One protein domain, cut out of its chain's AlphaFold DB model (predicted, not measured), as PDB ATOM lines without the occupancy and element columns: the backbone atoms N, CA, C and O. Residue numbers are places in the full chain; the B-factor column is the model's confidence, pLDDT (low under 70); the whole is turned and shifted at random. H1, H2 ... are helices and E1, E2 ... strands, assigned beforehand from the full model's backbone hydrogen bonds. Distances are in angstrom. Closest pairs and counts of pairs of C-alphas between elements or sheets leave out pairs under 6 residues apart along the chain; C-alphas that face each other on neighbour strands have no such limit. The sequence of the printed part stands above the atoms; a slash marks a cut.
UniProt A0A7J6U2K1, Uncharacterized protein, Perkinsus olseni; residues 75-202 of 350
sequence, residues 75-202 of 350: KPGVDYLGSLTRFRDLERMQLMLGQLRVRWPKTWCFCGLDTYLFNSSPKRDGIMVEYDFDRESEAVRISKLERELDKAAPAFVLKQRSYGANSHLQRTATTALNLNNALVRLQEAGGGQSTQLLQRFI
ATOM      1  N   LYS A  75     210.402 168.208 196.105       90.69
ATOM      2  CA  LYS A  75     209.574 169.343 196.536       90.69
ATOM      3  C   LYS A  75     208.142 169.178 196.016       90.69
ATOM      4  O   LYS A  75     207.951 168.518 195.000       90.69
ATOM      5  N   PRO A  76     207.109 169.682 196.709       89.31
ATOM      6  CA  PRO A  76     205.727 169.548 196.252       89.31
ATOM      7  C   PRO A  76     205.341 170.616 195.213       89.31
ATOM      8  O   PRO A  76     206.095 171.546 194.932       89.31
ATOM      9  N   GLY A  77     204.122 170.514 194.682       87.94
ATOM     10  CA  GLY A  77     203.512 171.529 193.825       87.94
ATOM     11  C   GLY A  77     204.239 171.686 192.492       87.94
ATOM     12  O   GLY A  77     204.569 170.695 191.839       87.94
ATOM     13  N   VAL A  78     204.484 172.939 192.095       87.94
ATOM     14  CA  VAL A  78     205.180 173.276 190.840       87.94
ATOM     15  C   VAL A  78     206.596 172.689 190.781       87.94
ATOM     16  O   VAL A  78     207.058 172.281 189.718       87.94
ATOM     17  N   ASP A  79     207.253 172.556 191.935       90.25
ATOM     18  CA  ASP A  79     208.641 172.108 192.034       90.25
ATOM     19  C   ASP A  79     208.789 170.578 192.023       90.25
ATOM     20  O   ASP A  79     209.911 170.077 191.951       90.25
ATOM     21  N   TYR A  80     207.691 169.810 192.051       93.69
ATOM     22  CA  TYR A  80     207.762 168.345 191.998       93.69
ATOM     23  C   TYR A  80     208.379 167.852 190.691       93.69
ATOM     24  O   TYR A  80     209.326 167.067 190.719       93.69
ATOM     25  N   LEU A  81     207.907 168.358 189.547       93.31
ATOM     26  CA  LEU A  81     208.474 167.992 188.245       93.31
ATOM     27  C   LEU A  81     209.917 168.491 188.099       93.31
ATOM     28  O   LEU A  81     210.765 167.740 187.632       93.31
ATOM     29  N   GLY A  82     210.222 169.696 188.593       91.50
ATOM     30  CA  GLY A  82     211.598 170.203 188.628       91.50
ATOM     31  C   GLY A  82     212.527 169.392 189.541       91.50
ATOM     32  O   GLY A  82     213.728 169.316 189.306       91.50
ATOM     33  N   SER A  83     211.988 168.735 190.571       94.00
ATOM     34  CA  SER A  83     212.755 167.807 191.407       94.00
ATOM     35  C   SER A  83     213.084 166.518 190.650       94.00
ATOM     36  O   SER A  83     214.179 165.981 190.807       94.00
ATOM     37  N   LEU A  84     212.167 166.031 189.801       94.62
ATOM     38  CA  LEU A  84     212.411 164.832 188.991       94.62
ATOM     39  C   LEU A  84     213.609 165.026 188.065       94.62
ATOM     40  O   LEU A  84     214.500 164.179 188.041       94.62
ATOM     41  N   THR A  85     213.647 166.159 187.366       91.50
ATOM     42  CA  THR A  85     214.653 166.463 186.340       91.50
ATOM     43  C   THR A  85     216.048 166.705 186.910       91.50
ATOM     44  O   THR A  85     217.036 166.515 186.212       91.50
ATOM     45  N   ARG A  86     216.148 167.087 188.188       90.75
ATOM     46  CA  ARG A  86     217.427 167.364 188.864       90.75
ATOM     47  C   ARG A  86     217.997 166.171 189.628       90.75
ATOM     48  O   ARG A  86     219.180 166.176 189.954       90.75
ATOM     49  N   PHE A  87     217.172 165.181 189.977       91.00
ATOM     50  CA  PHE A  87     217.597 164.110 190.886       91.00
ATOM     51  C   PHE A  87     218.287 162.931 190.186       91.00
ATOM     52  O   PHE A  87     219.135 162.273 190.790       91.00
ATOM     53  N   ARG A  88     217.925 162.627 188.935       91.69
ATOM     54  CA  ARG A  88     218.538 161.551 188.136       91.69
ATOM     55  C   ARG A  88     218.779 162.022 186.710       91.69
ATOM     56  O   ARG A  88     218.178 162.999 186.277       91.69
ATOM     57  N   ASP A  89     219.628 161.293 185.994       94.62
ATOM     58  CA  ASP A  89     219.805 161.474 184.558       94.62
ATOM     59  C   ASP A  89     218.496 161.234 183.778       94.62
ATOM     60  O   ASP A  89     217.565 160.562 184.246       94.62
ATOM     61  N   LEU A  90     218.437 161.807 182.574       94.62
ATOM     62  CA  LEU A  90     217.253 161.801 181.720       94.62
ATOM     63  C   LEU A  90     216.791 160.382 181.364       94.62
ATOM     64  O   LEU A  90     215.594 160.101 181.435       94.62
ATOM     65  N   GLU A  91     217.713 159.478 181.028       95.69
ATOM     66  CA  GLU A  91     217.384 158.101 180.635       95.69
ATOM     67  C   GLU A  91     216.717 157.344 181.785       95.69
ATOM     68  O   GLU A  91     215.672 156.701 181.623       95.69
ATOM     69  N   ARG A  92     217.281 157.454 182.993       95.06
ATOM     70  CA  ARG A  92     216.724 156.822 184.186       95.06
ATOM     71  C   ARG A  92     215.386 157.436 184.567       95.06
ATOM     72  O   ARG A  92     214.481 156.696 184.969       95.06
ATOM     73  N   MET A  93     215.243 158.753 184.424       95.69
ATOM     74  CA  MET A  93     213.974 159.452 184.614       95.69
ATOM     75  C   MET A  93     212.900 158.920 183.664       95.69
ATOM     76  O   MET A  93     211.844 158.485 184.129       95.69
ATOM     77  N   GLN A  94     213.182 158.887 182.361       95.38
ATOM     78  CA  GLN A  94     212.275 158.377 181.333       95.38
ATOM     79  C   GLN A  94     211.882 156.919 181.589       95.38
ATOM     80  O   GLN A  94     210.703 156.577 181.502       95.38
ATOM     81  N   LEU A  95     212.839 156.060 181.957       95.06
ATOM     82  CA  LEU A  95     212.567 154.655 182.260       95.06
ATOM     83  C   LEU A  95     211.585 154.505 183.431       95.06
ATOM     84  O   LEU A  95     210.621 153.745 183.336       95.06
ATOM     85  N   MET A  96     211.825 155.214 184.537       96.44
ATOM     86  CA  MET A  96     210.994 155.094 185.739       96.44
ATOM     87  C   MET A  96     209.614 155.737 185.547       96.44
ATOM     88  O   MET A  96     208.610 155.164 185.966       96.44
ATOM     89  N   LEU A  97     209.540 156.890 184.878       95.94
ATOM     90  CA  LEU A  97     208.274 157.548 184.542       95.94
ATOM     91  C   LEU A  97     207.460 156.752 183.518       95.94
ATOM     92  O   LEU A  97     206.241 156.654 183.643       95.94
ATOM     93  N   GLY A  98     208.114 156.081 182.570       94.88
ATOM     94  CA  GLY A  98     207.454 155.182 181.625       94.88
ATOM     95  C   GLY A  98     206.795 153.965 182.290       94.88
ATOM     96  O   GLY A  98     205.904 153.355 181.703       94.88
ATOM     97  N   GLN A  99     207.203 153.623 183.516       94.25
ATOM     98  CA  GLN A  99     206.606 152.563 184.339       94.25
ATOM     99  C   GLN A  99     205.536 153.085 185.309       94.25
ATOM    100  O   GLN A  99     204.752 152.294 185.842       94.25
ATOM    101  N   LEU A 100     205.484 154.400 185.546       94.38
ATOM    102  CA  LEU A 100     204.477 155.039 186.384       94.38
ATOM    103  C   LEU A 100     203.138 155.025 185.644       94.38
ATOM    104  O   LEU A 100     202.852 155.919 184.858       94.38
ATOM    105  N   ARG A 101     202.322 153.995 185.901       93.19
ATOM    106  CA  ARG A 101     200.988 153.800 185.308       93.19
ATOM    107  C   ARG A 101     199.967 154.817 185.832       93.19
ATOM    108  O   ARG A 101     199.000 154.451 186.495       93.19
ATOM    109  N   VAL A 102     200.211 156.102 185.645       93.94
ATOM    110  CA  VAL A 102     199.354 157.190 186.113       93.94
ATOM    111  C   VAL A 102     199.200 158.173 184.967       93.94
ATOM    112  O   VAL A 102     200.189 158.643 184.411       93.94
ATOM    113  N   ARG A 103     197.950 158.512 184.634       95.06
ATOM    114  CA  ARG A 103     197.687 159.547 183.635       95.06
ATOM    115  C   ARG A 103     198.074 160.898 184.200       95.06
ATOM    116  O   ARG A 103     197.600 161.302 185.262       95.06
ATOM    117  N   TRP A 104     198.919 161.579 183.453       94.06
ATOM    118  CA  TRP A 104     199.421 162.908 183.732       94.06
ATOM    119  C   TRP A 104     199.072 163.836 182.565       94.06
ATOM    120  O   TRP A 104     199.337 163.475 181.408       94.06
ATOM    121  N   PRO A 105     198.481 165.016 182.814       94.56
ATOM    122  CA  PRO A 105     198.180 165.961 181.746       94.56
ATOM    123  C   PRO A 105     199.451 166.355 180.997       94.56
ATOM    124  O   PRO A 105     200.502 166.530 181.617       94.56
ATOM    125  N   LYS A 106     199.368 166.548 179.676       95.50
ATOM    126  CA  LYS A 106     200.512 167.049 178.898       95.50
ATOM    127  C   LYS A 106     201.023 168.346 179.543       95.50
ATOM    128  O   LYS A 106     200.243 169.277 179.719       95.50
ATOM    129  N   THR A 107     202.280 168.375 179.974       96.38
ATOM    130  CA  THR A 107     202.845 169.452 180.796       96.38
ATOM    131  C   THR A 107     204.184 169.895 180.225       96.38
ATOM    132  O   THR A 107     205.137 169.120 180.216       96.38
ATOM    133  N   TRP A 108     204.256 171.149 179.799       96.12
ATOM    134  CA  TRP A 108     205.482 171.845 179.440       96.12
ATOM    135  C   TRP A 108     206.064 172.442 180.719       96.12
ATOM    136  O   TRP A 108     205.410 173.220 181.415       96.12
ATOM    137  N   CYS A 109     207.266 172.016 181.070       95.44
ATOM    138  CA  CYS A 109     207.951 172.356 182.302       95.44
ATOM    139  C   CYS A 109     209.212 173.153 181.974       95.44
ATOM    140  O   CYS A 109     210.068 172.693 181.222       95.44
ATOM    141  N   PHE A 110     209.323 174.339 182.564       93.69
ATOM    142  CA  PHE A 110     210.434 175.263 182.383       93.69
ATOM    143  C   PHE A 110     211.193 175.357 183.706       93.69
ATOM    144  O   PHE A 110     210.655 175.840 184.703       93.69
ATOM    145  N   CYS A 111     212.425 174.854 183.726       90.12
ATOM    146  CA  CYS A 111     213.282 174.741 184.904       90.12
ATOM    147  C   CYS A 111     214.548 175.587 184.724       90.12
ATOM    148  O   CYS A 111     215.651 175.055 184.620       90.12
ATOM    149  N   GLY A 112     214.407 176.913 184.706       87.06
ATOM    150  CA  GLY A 112     215.517 177.804 184.369       87.06
ATOM    151  C   GLY A 112     215.740 177.859 182.860       87.06
ATOM    152  O   GLY A 112     214.867 178.336 182.130       87.06
ATOM    153  N   LEU A 113     216.907 177.391 182.414       87.00
ATOM    154  CA  LEU A 113     217.227 177.250 180.989       87.00
ATOM    155  C   LEU A 113     216.731 175.919 180.417       87.00
ATOM    156  O   LEU A 113     216.423 175.843 179.233       87.00
ATOM    157  N   ASP A 114     216.599 174.896 181.261       91.62
ATOM    158  CA  ASP A 114     216.157 173.579 180.826       91.62
ATOM    159  C   ASP A 114     214.646 173.540 180.595       91.62
ATOM    160  O   ASP A 114     213.853 174.044 181.404       91.62
ATOM    161  N   THR A 115     214.237 172.865 179.523       94.44
ATOM    162  CA  THR A 115     212.827 172.632 179.212       94.44
ATOM    163  C   THR A 115     212.531 171.146 179.076       94.44
ATOM    164  O   THR A 115     213.334 170.367 178.563       94.44
ATOM    165  N   TYR A 116     211.370 170.739 179.583       96.19
ATOM    166  CA  TYR A 116     210.921 169.354 179.567       96.19
ATOM    167  C   TYR A 116     209.453 169.289 179.176       96.19
ATOM    168  O   TYR A 116     208.636 170.065 179.671       96.19
ATOM    169  N   LEU A 117     209.094 168.321 178.345       96.56
ATOM    170  CA  LEU A 117     207.714 168.032 177.996       96.56
ATOM    171  C   LEU A 117     207.313 166.667 178.555       96.56
ATOM    172  O   LEU A 117     207.767 165.627 178.086       96.56
ATOM    173  N   PHE A 118     206.427 166.676 179.548       96.44
ATOM    174  CA  PHE A 118     205.835 165.479 180.137       96.44
ATOM    175  C   PHE A 118     204.524 165.152 179.429       96.44
ATOM    176  O   PHE A 118     203.644 166.007 179.317       96.44
ATOM    177  N   ASN A 119     204.351 163.911 178.984       95.06
ATOM    178  CA  ASN A 119     203.130 163.492 178.302       95.06
ATOM    179  C   ASN A 119     202.749 162.051 178.647       95.06
ATOM    180  O   ASN A 119     203.605 161.171 178.692       95.06
ATOM    181  N   SER A 120     201.458 161.786 178.835       92.50
ATOM    182  CA  SER A 120     200.981 160.411 179.011       92.50
ATOM    183  C   SER A 120     201.136 159.617 177.715       92.50
ATOM    184  O   SER A 120     200.729 160.059 176.641       92.50
ATOM    185  N   SER A 121     201.702 158.416 177.809       87.00
ATOM    186  CA  SER A 121     201.805 157.480 176.696       87.00
ATOM    187  C   SER A 121     200.445 156.828 176.438       87.00
ATOM    188  O   SER A 121     199.955 156.103 177.308       87.00
ATOM    189  N   PRO A 122     199.865 156.968 175.233       74.06
ATOM    190  CA  PRO A 122     198.595 156.322 174.902       74.06
ATOM    191  C   PRO A 122     198.693 154.789 174.873       74.06
ATOM    192  O   PRO A 122     197.678 154.112 174.959       74.06
ATOM    193  N   LYS A 123     199.906 154.225 174.745       76.62
ATOM    194  CA  LYS A 123     200.123 152.776 174.598       76.62
ATOM    195  C   LYS A 123     200.461 152.054 175.903       76.62
ATOM    196  O   LYS A 123     200.313 150.839 175.963       76.62
ATOM    197  N   ARG A 124     201.010 152.753 176.903       74.06
ATOM    198  CA  ARG A 124     201.602 152.119 178.101       74.06
ATOM    199  C   ARG A 124     201.043 152.631 179.431       74.06
ATOM    200  O   ARG A 124     201.498 152.164 180.470       74.06
ATOM    201  N   ASP A 125     200.124 153.601 179.400       74.19
ATOM    202  CA  ASP A 125     199.648 154.366 180.571       74.19
ATOM    203  C   ASP A 125     200.787 154.995 181.415       74.19
ATOM    204  O   ASP A 125     200.556 155.422 182.542       74.19
ATOM    205  N   GLY A 126     202.015 155.046 180.881       91.06
ATOM    206  CA  GLY A 126     203.201 155.641 181.505       91.06
ATOM    207  C   GLY A 126     203.401 157.103 181.120       91.06
ATOM    208  O   GLY A 126     202.722 157.605 180.226       91.06
ATOM    209  N   ILE A 127     204.377 157.777 181.726       95.25
ATOM    210  CA  ILE A 127     204.736 159.160 181.386       95.25
ATOM    211  C   ILE A 127     206.004 159.165 180.527       95.25
ATOM    212  O   ILE A 127     207.035 158.613 180.904       95.25
ATOM    213  N   MET A 128     205.920 159.790 179.357       95.38
ATOM    214  CA  MET A 128     207.046 160.074 178.471       95.38
ATOM    215  C   MET A 128     207.585 161.469 178.779       95.38
ATOM    216  O   MET A 128     206.807 162.366 179.111       95.38
ATOM    217  N   VAL A 129     208.899 161.639 178.646       95.94
ATOM    218  CA  VAL A 129     209.565 162.929 178.835       95.94
ATOM    219  C   VAL A 129     210.434 163.225 177.628       95.94
ATOM    220  O   VAL A 129     211.250 162.391 177.247       95.94
ATOM    221  N   GLU A 130     210.271 164.406 177.057       95.81
ATOM    222  CA  GLU A 130     211.156 164.974 176.042       95.81
ATOM    223  C   GLU A 130     211.943 166.123 176.682       95.81
ATOM    224  O   GLU A 130     211.364 166.923 177.417       95.81
ATOM    225  N   TYR A 131     213.259 166.152 176.469       95.81
ATOM    226  CA  TYR A 131     214.143 167.224 176.927       95.81
ATOM    227  C   TYR A 131     214.418 168.168 175.766       95.81
ATOM    228  O   TYR A 131     214.617 167.697 174.650       95.81
ATOM    229  N   ASP A 132     214.438 169.464 176.061       93.12
ATOM    230  CA  ASP A 132     214.717 170.529 175.101       93.12
ATOM    231  C   ASP A 132     213.826 170.460 173.851       93.12
ATOM    232  O   ASP A 132     214.278 170.375 172.711       93.12
ATOM    233  N   PHE A 133     212.511 170.419 174.089       92.69
ATOM    234  CA  PHE A 133     211.534 170.350 173.010       92.69
ATOM    235  C   PHE A 133     211.542 171.649 172.190       92.69
ATOM    236  O   PHE A 133     211.658 172.754 172.729       92.69
ATOM    237  N   ASP A 134     211.313 171.528 170.883       92.44
ATOM    238  CA  ASP A 134     211.169 172.694 170.015       92.44
ATOM    239  C   ASP A 134     209.850 173.430 170.307       92.44
ATOM    240  O   ASP A 134     208.741 172.936 170.058       92.44
ATOM    241  N   ARG A 135     209.981 174.647 170.838       91.38
ATOM    242  CA  ARG A 135     208.855 175.504 171.214       91.38
ATOM    243  C   ARG A 135     208.030 175.949 170.017       91.38
ATOM    244  O   ARG A 135     206.818 176.077 170.166       91.38
ATOM    245  N   GLU A 136     208.644 176.177 168.859       91.44
ATOM    246  CA  GLU A 136     207.916 176.591 167.654       91.44
ATOM    247  C   GLU A 136     207.062 175.435 167.136       91.44
ATOM    248  O   GLU A 136     205.857 175.593 166.917       91.44
ATOM    249  N   SER A 137     207.645 174.237 167.048       92.75
ATOM    250  CA  SER A 137     206.905 173.015 166.721       92.75
ATOM    251  C   SER A 137     205.754 172.746 167.693       92.75
ATOM    252  O   SER A 137     204.650 172.374 167.271       92.75
ATOM    253  N   GLU A 138     205.971 172.945 168.996       92.69
ATOM    254  CA  GLU A 138     204.912 172.795 169.993       92.69
ATOM    255  C   GLU A 138     203.845 173.887 169.885       92.69
ATOM    256  O   GLU A 138     202.660 173.565 169.967       92.69
ATOM    257  N   ALA A 139     204.218 175.141 169.618       91.75
ATOM    258  CA  ALA A 139     203.266 176.219 169.373       91.75
ATOM    259  C   ALA A 139     202.366 175.893 168.174       91.75
ATOM    260  O   ALA A 139     201.146 175.956 168.292       91.75
ATOM    261  N   VAL A 140     202.934 175.407 167.064       90.94
ATOM    262  CA  VAL A 140     202.158 174.963 165.892       90.94
ATOM    263  C   VAL A 140     201.205 173.817 166.244       90.94
ATOM    264  O   VAL A 140     200.060 173.796 165.786       90.94
ATOM    265  N   ARG A 141     201.640 172.848 167.062       89.38
ATOM    266  CA  ARG A 141     200.770 171.754 167.536       89.38
ATOM    267  C   ARG A 141     199.633 172.269 168.415       89.38
ATOM    268  O   ARG A 141     198.511 171.785 168.276       89.38
ATOM    269  N   ILE A 142     199.907 173.236 169.286       87.81
ATOM    270  CA  ILE A 142     198.899 173.875 170.135       87.81
ATOM    271  C   ILE A 142     197.906 174.673 169.286       87.81
ATOM    272  O   ILE A 142     196.705 174.479 169.438       87.81
ATOM    273  N   SER A 143     198.366 175.476 168.326       85.12
ATOM    274  CA  SER A 143     197.490 176.230 167.420       85.12
ATOM    275  C   SER A 143     196.606 175.327 166.555       85.12
ATOM    276  O   SER A 143     195.486 175.694 166.217       85.12
ATOM    277  N   LYS A 144     197.049 174.113 166.205       84.69
ATOM    278  CA  LYS A 144     196.191 173.152 165.485       84.69
ATOM    279  C   LYS A 144     194.985 172.699 166.314       84.69
ATOM    280  O   LYS A 144     193.930 172.476 165.730       84.69
ATOM    281  N   LEU A 145     195.122 172.623 167.640       72.75
ATOM    282  CA  LEU A 145     194.011 172.314 168.550       72.75
ATOM    283  C   LEU A 145     192.957 173.437 168.591       72.75
ATOM    284  O   LEU A 145     191.820 173.170 168.962       72.75
ATOM    285  N   GLU A 146     193.294 174.668 168.181       65.62
ATOM    286  CA  GLU A 146     192.357 175.808 168.135       65.62
ATOM    287  C   GLU A 146     191.143 175.548 167.252       65.62
ATOM    288  O   GLU A 146     190.062 176.057 167.516       65.62
ATOM    289  N   ARG A 147     191.310 174.752 166.192       61.59
ATOM    290  CA  ARG A 147     190.218 174.468 165.254       61.59
ATOM    291  C   ARG A 147     189.130 173.586 165.864       61.59
ATOM    292  O   ARG A 147     188.044 173.512 165.308       61.59
ATOM    293  N   GLU A 148     189.438 172.909 166.966       65.69
ATOM    294  CA  GLU A 148     188.576 171.915 167.611       65.69
ATOM    295  C   GLU A 148     187.984 172.422 168.935       65.69
ATOM    296  O   GLU A 148     187.123 171.766 169.517       65.69
ATOM    297  N   LEU A 149     188.458 173.567 169.435       67.12
ATOM    298  CA  LEU A 149     188.118 174.091 170.752       67.12
ATOM    299  C   LEU A 149     187.506 175.484 170.636       67.12
ATOM    300  O   LEU A 149     187.956 176.320 169.857       67.12
ATOM    301  N   ASP A 150     186.510 175.746 171.475       67.25
ATOM    302  CA  ASP A 150     186.008 177.096 171.693       67.25
ATOM    303  C   ASP A 150     187.146 177.997 172.208       67.25
ATOM    304  O   ASP A 150     187.799 177.683 173.209       67.25
ATOM    305  N   LYS A 151     187.395 179.114 171.512       64.75
ATOM    306  CA  LYS A 151     188.500 180.043 171.799       64.75
ATOM    307  C   LYS A 151     188.386 180.691 173.177       64.75
ATOM    308  O   LYS A 151     189.411 181.092 173.731       64.75
ATOM    309  N   ALA A 152     187.171 180.805 173.712       65.88
ATOM    310  CA  ALA A 152     186.919 181.377 175.031       65.88
ATOM    311  C   ALA A 152     187.092 180.356 176.169       65.88
ATOM    312  O   ALA A 152     187.222 180.744 177.329       65.88
ATOM    313  N   ALA A 153     187.133 179.056 175.861       76.25
ATOM    314  CA  ALA A 153     187.223 178.019 176.876       76.25
ATOM    315  C   ALA A 153     188.651 177.880 177.450       76.25
ATOM    316  O   ALA A 153     189.647 178.062 176.737       76.25
ATOM    317  N   PRO A 154     188.784 177.470 178.727       82.81
ATOM    318  CA  PRO A 154     190.072 177.076 179.287       82.81
ATOM    319  C   PRO A 154     190.695 175.939 178.473       82.81
ATOM    320  O   PRO A 154     190.102 174.871 178.294       82.81
ATOM    321  N   ALA A 155     191.929 176.157 178.032       87.12
ATOM    322  CA  ALA A 155     192.711 175.176 177.287       87.12
ATOM    323  C   ALA A 155     193.969 174.745 178.054       87.12
ATOM    324  O   ALA A 155     194.437 173.610 177.905       87.12
ATOM    325  N   PHE A 156     194.497 175.620 178.916       91.31
ATOM    326  CA  PHE A 156     195.706 175.373 179.694       91.31
ATOM    327  C   PHE A 156     195.603 175.912 181.119       91.31
ATOM    328  O   PHE A 156     194.735 176.709 181.460       91.31
ATOM    329  N   VAL A 157     196.539 175.469 181.948       90.44
ATOM    330  CA  VAL A 157     196.763 175.924 183.314       90.44
ATOM    331  C   VAL A 157     198.238 176.268 183.453       90.44
ATOM    332  O   VAL A 157     199.093 175.393 183.321       90.44
ATOM    333  N   LEU A 158     198.549 177.528 183.733       90.88
ATOM    334  CA  LEU A 158     199.892 177.958 184.103       90.88
ATOM    335  C   LEU A 158     200.057 177.821 185.615       90.88
ATOM    336  O   LEU A 158     199.249 178.364 186.357       90.88
ATOM    337  N   LYS A 159     201.103 177.137 186.076       89.69
ATOM    338  CA  LYS A 159     201.505 177.053 187.485       89.69
ATOM    339  C   LYS A 159     202.905 177.623 187.623       89.69
ATOM    340  O   LYS A 159     203.810 177.211 186.905       89.69
ATOM    341  N   GLN A 160     203.105 178.539 188.552       86.94
ATOM    342  CA  GLN A 160     204.400 179.169 188.782       86.94
ATOM    343  C   GLN A 160     204.573 179.488 190.257       86.94
ATOM    344  O   GLN A 160     203.601 179.705 190.980       86.94
ATOM    345  N   ARG A 161     205.820 179.534 190.723       79.25
ATOM    346  CA  ARG A 161     206.082 180.010 192.081       79.25
ATOM    347  C   ARG A 161     205.725 181.499 192.176       79.25
ATOM    348  O   ARG A 161     206.177 182.294 191.356       79.25
ATOM    349  N   SER A 162     204.928 181.861 193.175       71.38
ATOM    350  CA  SER A 162     204.630 183.256 193.498       71.38
ATOM    351  C   SER A 162     205.744 183.814 194.382       71.38
ATOM    352  O   SER A 162     206.054 183.235 195.423       71.38
ATOM    353  N   TYR A 163     206.353 184.920 193.953       60.75
ATOM    354  CA  TYR A 163     207.324 185.687 194.734       60.75
ATOM    355  C   TYR A 163     206.670 187.007 195.134       60.75
ATOM    356  O   TYR A 163     206.898 188.048 194.522       60.75
ATOM    357  N   GLY A 164     205.775 186.954 196.119       56.12
ATOM    358  CA  GLY A 164     205.227 188.172 196.705       56.12
ATOM    359  C   GLY A 164     206.279 188.850 197.583       56.12
ATOM    360  O   GLY A 164     207.073 188.165 198.224       56.12
ATOM    361  N   ALA A 165     206.244 190.183 197.678       42.41
ATOM    362  CA  ALA A 165     207.190 190.995 198.460       42.41
ATOM    363  C   ALA A 165     207.299 190.616 199.958       42.41
ATOM    364  O   ALA A 165     208.234 191.048 200.621       42.41
ATOM    365  N   ASN A 166     206.389 189.777 200.473       43.00
ATOM    366  CA  ASN A 166     206.364 189.280 201.853       43.00
ATOM    367  C   ASN A 166     206.302 187.739 201.966       43.00
ATOM    368  O   ASN A 166     206.073 187.217 203.055       43.00
ATOM    369  N   SER A 167     206.453 186.970 200.876       46.28
ATOM    370  CA  SER A 167     206.200 185.523 200.924       46.28
ATOM    371  C   SER A 167     207.455 184.721 201.288       46.28
ATOM    372  O   SER A 167     208.114 184.140 200.430       46.28
ATOM    373  N   HIS A 168     207.734 184.589 202.588       46.19
ATOM    374  CA  HIS A 168     208.581 183.494 203.101       46.19
ATOM    375  C   HIS A 168     207.980 182.101 202.815       46.19
ATOM    376  O   HIS A 168     208.624 181.073 203.024       46.19
ATOM    377  N   LEU A 169     206.738 182.060 202.330       51.72
ATOM    378  CA  LEU A 169     206.052 180.865 201.874       51.72
ATOM    379  C   LEU A 169     206.296 180.661 200.376       51.72
ATOM    380  O   LEU A 169     205.955 181.514 199.559       51.72
ATOM    381  N   GLN A 170     206.861 179.509 200.017       60.31
ATOM    382  CA  GLN A 170     207.023 179.039 198.638       60.31
ATOM    383  C   GLN A 170     205.639 178.719 198.025       60.31
ATOM    384  O   GLN A 170     205.230 177.559 197.954       60.31
ATOM    385  N   ARG A 171     204.874 179.751 197.643       68.19
ATOM    386  CA  ARG A 171     203.493 179.628 197.134       68.19
ATOM    387  C   ARG A 171     203.472 179.282 195.646       68.19
ATOM    388  O   ARG A 171     204.372 179.673 194.905       68.19
ATOM    389  N   THR A 172     202.456 178.542 195.197       75.69
ATOM    390  CA  THR A 172     202.264 178.208 193.773       75.69
ATOM    391  C   THR A 172     201.046 178.949 193.240       75.69
ATOM    392  O   THR A 172     199.924 178.475 193.409       75.69
ATOM    393  N   ALA A 173     201.295 180.045 192.523       78.44
ATOM    394  CA  ALA A 173     200.266 180.704 191.742       78.44
ATOM    395  C   ALA A 173     199.845 179.796 190.591       78.44
ATOM    396  O   ALA A 173     200.676 179.161 189.937       78.44
ATOM    397  N   THR A 174     198.548 179.710 190.345       80.69
ATOM    398  CA  THR A 174     197.993 178.978 189.208       80.69
ATOM    399  C   THR A 174     196.985 179.850 188.459       80.69
ATOM    400  O   THR A 174     196.321 180.705 189.031       80.69
ATOM    401  N   THR A 175     196.938 179.733 187.141       84.56
ATOM    402  CA  THR A 175     196.131 180.607 186.291       84.56
ATOM    403  C   THR A 175     195.614 179.790 185.127       84.56
ATOM    404  O   THR A 175     196.394 179.243 184.349       84.56
ATOM    405  N   ALA A 176     194.296 179.695 185.012       85.62
ATOM    406  CA  ALA A 176     193.648 179.123 183.844       85.62
ATOM    407  C   ALA A 176     193.853 180.033 182.628       85.62
ATOM    408  O   ALA A 176     193.729 181.250 182.753       85.62
ATOM    409  N   LEU A 177     194.175 179.460 181.473       86.38
ATOM    410  CA  LEU A 177     194.464 180.193 180.249       86.38
ATOM    411  C   LEU A 177     193.633 179.634 179.096       86.38
ATOM    412  O   LEU A 177     193.546 178.416 178.900       86.38
ATOM    413  N   ASN A 178     193.082 180.538 178.293       86.69
ATOM    414  CA  ASN A 178     192.644 180.211 176.943       86.69
ATOM    415  C   ASN A 178     193.857 179.908 176.041       86.69
ATOM    416  O   ASN A 178     195.020 180.034 176.446       86.69
ATOM    417  N   LEU A 179     193.589 179.496 174.805       86.81
ATOM    418  CA  LEU A 179     194.637 179.071 173.882       86.81
ATOM    419  C   LEU A 179     195.619 180.193 173.516       86.81
ATOM    420  O   LEU A 179     196.829 179.971 173.531       86.81
ATOM    421  N   ASN A 180     195.110 181.393 173.227       86.94
ATOM    422  CA  ASN A 180     195.930 182.539 172.828       86.94
ATOM    423  C   ASN A 180     196.925 182.910 173.930       86.94
ATOM    424  O   ASN A 180     198.126 183.023 173.684       86.94
ATOM    425  N   ASN A 181     196.439 183.007 175.169       88.50
ATOM    426  CA  ASN A 181     197.279 183.301 176.322       88.50
ATOM    427  C   ASN A 181     198.287 182.172 176.584       88.50
ATOM    428  O   ASN A 181     199.420 182.441 176.975       88.50
ATOM    429  N   ALA A 182     197.914 180.912 176.350       89.62
ATOM    430  CA  ALA A 182     198.831 179.785 176.492       89.62
ATOM    431  C   ALA A 182     199.975 179.813 175.463       89.62
ATOM    432  O   ALA A 182     201.112 179.525 175.829       89.62
ATOM    433  N   LEU A 183     199.695 180.187 174.209       90.69
ATOM    434  CA  LEU A 183     200.709 180.322 173.154       90.69
ATOM    435  C   LEU A 183     201.724 181.418 173.482       90.69
ATOM    436  O   LEU A 183     202.926 181.170 173.406       90.69
ATOM    437  N   VAL A 184     201.245 182.585 173.926       90.56
ATOM    438  CA  VAL A 184     202.110 183.678 174.401       90.56
ATOM    439  C   VAL A 184     203.005 183.180 175.539       90.56
ATOM    440  O   VAL A 184     204.226 183.308 175.484       90.56
ATOM    441  N   ARG A 185     202.422 182.502 176.535       90.31
ATOM    442  CA  ARG A 185     203.185 181.971 177.675       90.31
ATOM    443  C   ARG A 185     204.185 180.890 177.287       90.31
ATOM    444  O   ARG A 185     205.250 180.846 177.885       90.31
ATOM    445  N   LEU A 186     203.886 180.032 176.314       90.94
ATOM    446  CA  LEU A 186     204.833 179.025 175.825       90.94
ATOM    447  C   LEU A 186     206.091 179.676 175.223       90.94
ATOM    448  O   LEU A 186     207.195 179.166 175.416       90.94
ATOM    449  N   GLN A 187     205.925 180.792 174.510       87.94
ATOM    450  CA  GLN A 187     207.030 181.522 173.886       87.94
ATOM    451  C   GLN A 187     207.845 182.313 174.917       87.94
ATOM    452  O   GLN A 187     209.073 182.265 174.888       87.94
ATOM    453  N   GLU A 188     207.171 182.973 175.860       88.19
ATOM    454  CA  GLU A 188     207.797 183.819 176.886       88.19
ATOM    455  C   GLU A 188     208.377 183.043 178.079       88.19
ATOM    456  O   GLU A 188     209.172 183.590 178.843       88.19
ATOM    457  N   ALA A 189     207.975 181.786 178.292       83.25
ATOM    458  CA  ALA A 189     208.398 181.016 179.459       83.25
ATOM    459  C   ALA A 189     209.900 180.674 179.445       83.25
ATOM    460  O   ALA A 189     210.523 180.480 178.405       83.25
ATOM    461  N   GLY A 190     210.495 180.509 180.624       71.19
ATOM    462  CA  GLY A 190     211.929 180.220 180.777       71.19
ATOM    463  C   GLY A 190     212.794 181.474 180.942       71.19
ATOM    464  O   GLY A 190     212.313 182.597 180.869       71.19
ATOM    465  N   GLY A 191     214.071 181.280 181.282       67.50
ATOM    466  CA  GLY A 191     215.019 182.381 181.535       67.50
ATOM    467  C   GLY A 191     214.962 182.995 182.945       67.50
ATOM    468  O   GLY A 191     215.838 183.776 183.310       67.50
ATOM    469  N   GLY A 192     213.980 182.617 183.770       68.19
ATOM    470  CA  GLY A 192     213.899 182.989 185.188       68.19
ATOM    471  C   GLY A 192     214.472 181.925 186.134       68.19
ATOM    472  O   GLY A 192     214.653 180.774 185.760       68.19
ATOM    473  N   GLN A 193     214.698 182.280 187.402       65.81
ATOM    474  CA  GLN A 193     215.175 181.344 188.442       65.81
ATOM    475  C   GLN A 193     214.094 180.356 188.936       65.81
ATOM    476  O   GLN A 193     214.366 179.494 189.772       65.81
ATOM    477  N   SER A 194     212.847 180.488 188.473       78.88
ATOM    478  CA  SER A 194     211.696 179.759 189.004       78.88
ATOM    479  C   SER A 194     211.160 178.692 188.060       78.88
ATOM    480  O   SER A 194     211.111 178.878 186.846       78.88
ATOM    481  N   THR A 195     210.706 177.582 188.645       87.81
ATOM    482  CA  THR A 195     209.971 176.547 187.919       87.81
ATOM    483  C   THR A 195     208.623 177.099 187.463       87.81
ATOM    484  O   THR A 195     207.852 177.622 188.277       87.81
ATOM    485  N   GLN A 196     208.321 176.948 186.176       92.31
ATOM    486  CA  GLN A 196     207.010 177.242 185.600       92.31
ATOM    487  C   GLN A 196     206.484 176.002 184.883       92.31
ATOM    488  O   GLN A 196     207.242 175.269 184.248       92.31
ATOM    489  N   LEU A 197     205.182 175.760 184.977       93.94
ATOM    490  CA  LEU A 197     204.500 174.661 184.308       93.94
ATOM    491  C   LEU A 197     203.344 175.223 183.496       93.94
ATOM    492  O   LEU A 197     202.427 175.804 184.065       93.94
ATOM    493  N   LEU A 198     203.339 174.990 182.194       94.81
ATOM    494  CA  LEU A 198     202.143 175.123 181.377       94.81
ATOM    495  C   LEU A 198     201.562 173.718 181.221       94.81
ATOM    496  O   LEU A 198     202.219 172.821 180.709       94.81
ATOM    497  N   GLN A 199     200.358 173.484 181.721       94.81
ATOM    498  CA  GLN A 199     199.724 172.170 181.756       94.81
ATOM    499  C   GLN A 199     198.454 172.188 180.910       94.81
ATOM    500  O   GLN A 199     197.651 173.107 181.031       94.81
ATOM    501  N   ARG A 200     198.247 171.175 180.063       92.94
ATOM    502  CA  ARG A 200     196.994 171.014 179.317       92.94
ATOM    503  C   ARG A 200     195.842 170.899 180.305       92.94
ATOM    504  O   ARG A 200     195.895 170.115 181.251       92.94
ATOM    505  N   PHE A 201     194.798 171.662 180.042       90.62
ATOM    506  CA  PHE A 201     193.587 171.637 180.828       90.62
ATOM    507  C   PHE A 201     192.823 170.327 180.615       90.62
ATOM    508  O   PHE A 201     192.639 169.886 179.476       90.62
ATOM    509  N   ILE A 202     192.387 169.693 181.704       90.00
ATOM    510  CA  ILE A 202     191.567 168.480 181.653       90.00
ATOM    511  C   ILE A 202     190.141 168.863 182.015       90.00
ATOM    512  O   ILE A 202     189.917 169.532 183.015       90.00
TER     513      ILE A 202
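AT A GLANCE: This is residues 75 to 202 of the 350 residues of an uncharacterized protein of Perkinsus olseni (UniProt A0A7J6U2K1). A twisted sheet of six antiparallel strands makes the core, with H1 crossing one face and H4 over the opposite face, where H3 runs side by side with H4 in the opposite direction and only grazes the sheet. H2 sits beside the edge strand E3, and the loops after E2 and E4 lie at the two ends of the longest axis. The printed part has 128 residues with four named helices and six named strands, in the order H1, H2, E1, E2, E3, H3, E4, E5, H4, E6; the sheet runs E3, E2, E1, E6, E4, E5. The class is mixed, helices and strands, and the whole is compact, with a radius of gyration of the C-alphas of 14.8 A and spans of 46 by 38 by 23 A.

IN THESE COORDINATES: Across the sheet, E3 is residues 127 to 131, E2 residues 114 to 120 with a length of 20.2 A, and E1 residues 107 to 111. E6, residues 195 to 200, is 16.5 A long and ends at C-alpha 200, at (196.994, 171.014, 179.317). E4, residues 156 to 162, is 18.2 A long, and E5, residues 171 to 177, is 19.2 A long. H1, residues 79 to 87, begins at C-alpha 79, at (208.641, 172.108, 192.034), and H2 is residues 90 to 99. H3, residues 135 to 148, is the longest helix at 20.9 A and begins at C-alpha 135, at (208.855, 175.504, 171.214). H4 is residues 179 to 188.

HOW THE PARTS SIT: The edge strands are E3 and E5, and from edge to edge the strands' lines turn by 86 degrees. E1, E2 and E3 form a meander, each strand the antiparallel neighbour of the one before; N 109 and O 116 are 2.8 A apart, and N 119 and O 128 are 2.9 A apart. E1 and E6 are antiparallel at 170 degrees, with N 108 and O 198 at 2.8 A. E6 and E4 have N 157 and O 199 at 2.8 A. E4 and E5 form a hairpin, with N 158 and O 175 at 2.8 A. E5, H4 and E6 make a split strand-helix-strand unit, two strands running the same way with E4 between them, and its crossover is right-handed. H1 and H4 lie on opposite faces of the sheet, giving three layers, helices on both faces. H1 has a height over the sheet of 8.9 A and runs across the strands, at 68 degrees to E1 on the local plane; its closest C-alphas to E1 are Gly 82 and Cys 111, 6.1 A. H4 has a height of 9.1 A and runs slantwise to the strands, at 37 degrees to E4 on the local plane; the C-alphas of Phe 156 and Ala 182 are the closest to E4, 6.3 A. H3 touches H4 at a shallow tilt of 3 degrees, opposite ways, the closest C-alphas being Ala 139 and Leu 183, 6.1 A; H3 only grazes the sheet, with residues 135 to 142. H2 only just stands at the sheet's level, with a height of 3.6 A; the C-alphas of Gly 98 and Ile 127 are its closest to E3, 4.8 A. H1 and H2 are close but not clearly touching, with Leu 84 and Met 93 closest by C-alpha, 7.1 A. In H1, H2 and H4 every O i to N i+4 pair is within hydrogen-bond range; in H3, 6 of 10 are.

THE WHOLE: The two C-alphas farthest apart, those of Lys 123 and Asn 166, are 46.0 A apart. The printed part has no cut. None of the links is long; for instance, E4 to E5 has 8 residues between them. Mean pLDDT of the printed part is 85.3, and it is under 70 at residues 146 to 152, 163 to 171 and 191 to 193.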